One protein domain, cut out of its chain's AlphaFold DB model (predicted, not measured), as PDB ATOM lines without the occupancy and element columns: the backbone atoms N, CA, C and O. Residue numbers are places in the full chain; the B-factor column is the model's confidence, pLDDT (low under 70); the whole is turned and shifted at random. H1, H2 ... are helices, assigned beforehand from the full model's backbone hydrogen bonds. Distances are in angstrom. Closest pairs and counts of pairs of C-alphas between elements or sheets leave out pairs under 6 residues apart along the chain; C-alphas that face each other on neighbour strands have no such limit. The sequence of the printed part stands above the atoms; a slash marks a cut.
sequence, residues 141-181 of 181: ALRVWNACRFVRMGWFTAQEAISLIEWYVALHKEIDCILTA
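AT A GLANCE: This is residues 141 to 181 of the 181 residues of the protein "Zn(2)-C6 fungal-type domain-containing protein" of Aspergillus niger (strain ATCC 1015 / CBS 113.46 / FGSC A1144 / LSHB Ac4 / NCTC 3858a / NRRL 328 / USDA 3528.7) (UniProt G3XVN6). One long helix, H3, makes the length of the rod, and residues 163 to 181, of which 163 to 179 belong to H3, stick out from a small head formed by the short helices H1 and H2 and the loop after them. H1 meets H3 near its first residues. The printed part has 41 residues with three named helices, H1, H2, H3, and no named strand; the class is all helix. It is only just extended, close to loose, with a radius of gyration of the C-alphas of 13.8 A, and spans 43 by 17 by 12 A.

IN THESE COORDINATES: H1, residues 141 to 147, starts with C-alpha 141 at (165.021, 191.863, 145.696) and is 10.0 A long. H2 is residues 149 to 152, 5.1 A. H3, residues 158 to 179, runs 32.0 A to C-alpha 179 at (167.852, 189.716, 114.579).

HOW THE PARTS SIT: H1 and H3 touch, H3 with residues 158 to 161 alone; the closest C-alphas, of Trp 145 and Ala 158, are 5.1 A apart. They run opposite ways at a steep tilt of 54 degrees. H2 is close to H3 but not clearly touching, the closest C-alphas, of Val 151 and Ala 158, being 6.3 A apart. In H1 and H3 every O i to N i+4 pair is within hydrogen-bond range; H2 is too short for such a pair.

THE WHOLE: The C-alphas of Met 153 and Ala 181, the two farthest apart, are 43.6 A apart. The printed part has no cut, and both links are tight. Residues 174 and 176 to 181 have pLDDT under 70.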
ATOM      1  N   ALA A 141     165.226 192.986 146.600       90.56
ATOM      2  CA  ALA A 141     165.021 191.863 145.696       90.56
ATOM      3  C   ALA A 141     165.341 190.531 146.394       90.56
ATOM      4  O   ALA A 141     164.515 189.617 146.384       90.56
ATOM      5  N   LEU A 142     166.481 190.426 147.088       93.56
ATOM      6  CA  LEU A 142     166.830 189.241 147.874       93.56
ATOM      7  C   LEU A 142     165.783 188.925 148.943       93.56
ATOM      8  O   LEU A 142     165.443 187.758 149.145       93.56
ATOM      9  N   ARG A 143     165.257 189.935 149.638       93.69
ATOM     10  CA  ARG A 143     164.210 189.752 150.650       93.69
ATOM     11  C   ARG A 143     162.935 189.168 150.036       93.69
ATOM     12  O   ARG A 143     162.376 188.219 150.589       93.69
ATOM     13  N   VAL A 144     162.510 189.685 148.885       95.31
ATOM     14  CA  VAL A 144     161.341 189.187 148.145       95.31
ATOM     15  C   VAL A 144     161.577 187.758 147.647       95.31
ATOM     16  O   VAL A 144     160.744 186.881 147.879       95.31
ATOM     17  N   TRP A 145     162.735 187.479 147.045       95.69
ATOM     18  CA  TRP A 145     163.090 186.145 146.555       95.69
ATOM     19  C   TRP A 145     163.194 185.109 147.676       95.69
ATOM     20  O   TRP A 145     162.703 183.992 147.527       95.69
ATOM     21  N   ASN A 146     163.732 185.476 148.840       94.88
ATOM     22  CA  ASN A 146     163.781 184.593 150.009       94.88
ATOM     23  C   ASN A 146     162.390 184.267 150.586       94.88
ATOM     24  O   ASN A 146     162.231 183.263 151.284       94.88
ATOM     25  N   ALA A 147     161.365 185.070 150.290       94.81
ATOM     26  CA  ALA A 147     159.983 184.757 150.644       94.81
ATOM     27  C   ALA A 147     159.327 183.765 149.662       94.81
ATOM     28  O   ALA A 147     158.341 183.107 150.018       94.81
ATOM     29  N   CYS A 148     159.874 183.603 148.453       93.81
ATOM     30  CA  CYS A 148     159.353 182.672 147.459       93.81
ATOM     31  C   CYS A 148     159.456 181.220 147.945       93.81
ATOM     32  O   CYS A 148     160.453 180.770 148.516       93.81
ATOM     33  N   ARG A 149     158.404 180.439 147.674       94.81
ATOM     34  CA  ARG A 149     158.302 179.053 148.149       94.81
ATOM     35  C   ARG A 149     159.441 178.168 147.640       94.81
ATOM     36  O   ARG A 149     159.899 177.321 148.392       94.81
ATOM     37  N   PHE A 150     159.887 178.353 146.404       94.19
ATOM     38  CA  PHE A 150     160.946 177.536 145.805       94.19
ATOM     39  C   PHE A 150     162.297 177.746 146.501       94.19
ATOM     40  O   PHE A 150     162.978 176.767 146.807       94.19
ATOM     41  N   VAL A 151     162.600 178.990 146.884       95.25
ATOM     42  CA  VAL A 151     163.807 179.339 147.642       95.25
ATOM     43  C   VAL A 151     163.742 178.781 149.065       95.25
ATOM     44  O   VAL A 151     164.652 178.086 149.506       95.25
ATOM     45  N   ARG A 152     162.610 178.945 149.768       94.69
ATOM     46  CA  ARG A 152     162.420 178.368 151.119       94.69
ATOM     47  C   ARG A 152     162.469 176.844 151.172       94.69
ATOM     48  O   ARG A 152     162.718 176.279 152.233       94.69
ATOM     49  N   MET A 153     162.148 176.182 150.065       93.38
ATOM     50  CA  MET A 153     162.210 174.725 149.953       93.38
ATOM     51  C   MET A 153     163.603 174.238 149.525       93.38
ATOM     52  O   MET A 153     163.780 173.030 149.403       93.38
ATOM     53  N   GLY A 154     164.561 175.146 149.298       94.00
ATOM     54  CA  GLY A 154     165.954 174.826 148.982       94.00
ATOM     55  C   GLY A 154     166.193 174.356 147.548       94.00
ATOM     56  O   GLY A 154     167.128 173.601 147.320       94.00
ATOM     57  N   TRP A 155     165.337 174.739 146.594       92.88
ATOM     58  CA  TRP A 155     165.509 174.344 145.187       92.88
ATOM     59  C   TRP A 155     166.592 175.171 144.480       92.88
ATOM     60  O   TRP A 155     167.270 174.654 143.605       92.88
ATOM     61  N   PHE A 156     166.727 176.442 144.861       95.69
ATOM     62  CA  PHE A 156     167.794 177.374 144.486       95.69
ATOM     63  C   PHE A 156     167.795 178.532 145.498       95.69
ATOM     64  O   PHE A 156     166.820 178.725 146.232       95.69
ATOM     65  N   THR A 157     168.880 179.290 145.563       96.38
ATOM     66  CA  THR A 157     169.047 180.461 146.434       96.38
ATOM     67  C   THR A 157     168.476 181.725 145.796       96.38
ATOM     68  O   THR A 157     168.328 181.823 144.580       96.38
ATOM     69  N   ALA A 158     168.155 182.733 146.609       95.69
ATOM     70  CA  ALA A 158     167.683 184.018 146.093       95.69
ATOM     71  C   ALA A 158     168.700 184.670 145.134       95.69
ATOM     72  O   ALA A 158     168.302 185.278 144.147       95.69
ATOM     73  N   GLN A 159     169.996 184.489 145.392       93.62
ATOM     74  CA  GLN A 159     171.092 184.967 144.555       93.62
ATOM     75  C   GLN A 159     171.097 184.269 143.193       93.62
ATOM     76  O   GLN A 159     171.090 184.940 142.167       93.62
ATOM     77  N   GLU A 160     171.027 182.933 143.176       94.19
ATOM     78  CA  GLU A 160     170.955 182.155 141.931       94.19
ATOM     79  C   GLU A 160     169.723 182.529 141.101       94.19
ATOM     80  O   GLU A 160     169.804 182.599 139.879       94.19
ATOM     81  N   ALA A 161     168.592 182.821 141.753       94.19
ATOM     82  CA  ALA A 161     167.380 183.291 141.084       94.19
ATOM     83  C   ALA A 161     167.619 184.584 140.298       94.19
ATOM     84  O   ALA A 161     167.234 184.688 139.134       94.19
ATOM     85  N   ILE A 162     168.254 185.558 140.953       92.25
ATOM     86  CA  ILE A 162     168.552 186.864 140.368       92.25
ATOM     87  C   ILE A 162     169.547 186.685 139.220       92.25
ATOM     88  O   ILE A 162     169.268 187.135 138.113       92.25
ATOM     89  N   SER A 163     170.627 185.927 139.428       91.88
ATOM     90  CA  SER A 163     171.633 185.674 138.389       91.88
ATOM     91  C   SER A 163     171.076 184.925 137.175       91.88
ATOM     92  O   SER A 163     171.471 185.205 136.047       91.88
ATOM     93  N   LEU A 164     170.134 183.994 137.363       90.19
ATOM     94  CA  LEU A 164     169.470 183.309 136.248       90.19
ATOM     95  C   LEU A 164     168.622 184.267 135.407       90.19
ATOM     96  O   LEU A 164     168.597 184.153 134.182       90.19
ATOM     97  N   ILE A 165     167.930 185.207 136.053       89.44
ATOM     98  CA  ILE A 165     167.133 186.226 135.364       89.44
ATOM     99  C   ILE A 165     168.049 187.211 134.640       89.44
ATOM    100  O   ILE A 165     167.794 187.528 133.480       89.44
ATOM    101  N   GLU A 166     169.128 187.654 135.283       88.00
ATOM    102  CA  GLU A 166     170.143 188.509 134.661       88.00
ATOM    103  C   GLU A 166     170.759 187.835 133.435       88.00
ATOM    104  O   GLU A 166     170.831 188.458 132.377       88.00
ATOM    105  N   TRP A 167     171.117 186.548 133.530       87.69
ATOM    106  CA  TRP A 167     171.629 185.782 132.393       87.69
ATOM    107  C   TRP A 167     170.601 185.667 131.267       87.69
ATOM    108  O   TRP A 167     170.936 185.891 130.109       87.69
ATOM    109  N   TYR A 168     169.340 185.375 131.595       88.56
ATOM    110  CA  TYR A 168     168.266 185.298 130.606       88.56
ATOM    111  C   TYR A 168     168.067 186.628 129.865       88.56
ATOM    112  O   TYR A 168     167.963 186.644 128.640       88.56
ATOM    113  N   VAL A 169     168.049 187.748 130.593       86.69
ATOM    114  CA  VAL A 169     167.884 189.083 130.006       86.69
ATOM    115  C   VAL A 169     169.116 189.487 129.194       86.69
ATOM    116  O   VAL A 169     168.966 190.053 128.113       86.69
ATOM    117  N   ALA A 170     170.324 189.184 129.672       84.88
ATOM    118  CA  ALA A 170     171.562 189.436 128.938       84.88
ATOM    119  C   ALA A 170     171.610 188.638 127.626       84.88
ATOM    120  O   ALA A 170     171.900 189.206 126.575       84.88
ATOM    121  N   LEU A 171     171.229 187.360 127.673       79.31
ATOM    122  CA  LEU A 171     171.150 186.488 126.504       79.31
ATOM    123  C   LEU A 171     170.118 186.995 125.488       79.31
ATOM    124  O   LEU A 171     170.365 186.974 124.285       79.31
ATOM    125  N   HIS A 172     168.967 187.478 125.959       77.06
ATOM    126  CA  HIS A 172     167.940 188.019 125.071       77.06
ATOM    127  C   HIS A 172     168.390 189.302 124.365       77.06
ATOM    128  O   HIS A 172     168.154 189.444 123.169       77.06
ATOM    129  N   LYS A 173     169.101 190.197 125.062       76.69
ATOM    130  CA  LYS A 173     169.659 191.416 124.453       76.69
ATOM    131  C   LYS A 173     170.652 191.105 123.328       76.69
ATOM    132  O   LYS A 173     170.682 191.814 122.329       76.69
ATOM    133  N   GLU A 174     171.445 190.046 123.476       69.81
ATOM    134  CA  GLU A 174     172.412 189.618 122.461       69.81
ATOM    135  C   GLU A 174     171.723 189.020 121.221       69.81
ATOM    136  O   GLU A 174     172.108 189.313 120.089       69.81
ATOM    137  N   ILE A 175     170.650 188.250 121.420       73.00
ATOM    138  CA  ILE A 175     169.850 187.664 120.335       73.00
ATOM    139  C   ILE A 175     169.074 188.741 119.564       73.00
ATOM    140  O   ILE A 175     169.050 188.717 118.331       73.00
ATOM    141  N   ASP A 176     168.478 189.704 120.270       67.38
ATOM    142  CA  ASP A 176     167.724 190.793 119.645       67.38
ATOM    143  C   ASP A 176     168.639 191.664 118.764       67.38
ATOM    144  O   ASP A 176     168.262 191.998 117.642       67.38
ATOM    145  N   CYS A 177     169.880 191.934 119.197       62.75
ATOM    146  CA  CYS A 177     170.873 192.661 118.396       62.75
ATOM    147  C   CYS A 177     171.226 191.972 117.067       62.75
ATOM    148  O   CYS A 177     171.506 192.667 116.091       62.75
ATOM    149  N   ILE A 178     171.212 190.638 117.006       63.34
ATOM    150  CA  ILE A 178     171.528 189.874 115.786       63.34
ATOM    151  C   ILE A 178     170.315 189.794 114.843       63.34
ATOM    152  O   ILE A 178     170.490 189.727 113.631       63.34
ATOM    153  N   LEU A 179     169.087 189.812 115.371       61.16
ATOM    154  CA  LEU A 179     167.852 189.716 114.579       61.16
ATOM    155  C   LEU A 179     167.378 191.057 113.990       61.16
ATOM    156  O   LEU A 179     166.533 191.052 113.096       61.16
ATOM    157  N   THR A 180     167.893 192.189 114.480       58.62
ATOM    158  CA  THR A 180     167.566 193.538 113.973       58.62
ATOM    159  C   THR A 180     168.614 194.159 113.037       58.62
ATOM    160  O   THR A 180     168.428 195.305 112.628       58.62
ATOM    161  N   ALA A 181     169.697 193.443 112.711       50.94
ATOM    162  CA  ALA A 181     170.721 193.855 111.738       50.94
ATOM    163  C   ALA A 181     170.460 193.237 110.355       50.94
ATOM    164  O   ALA A 181     170.700 193.944 109.349       50.94
TER     165      ALA A 181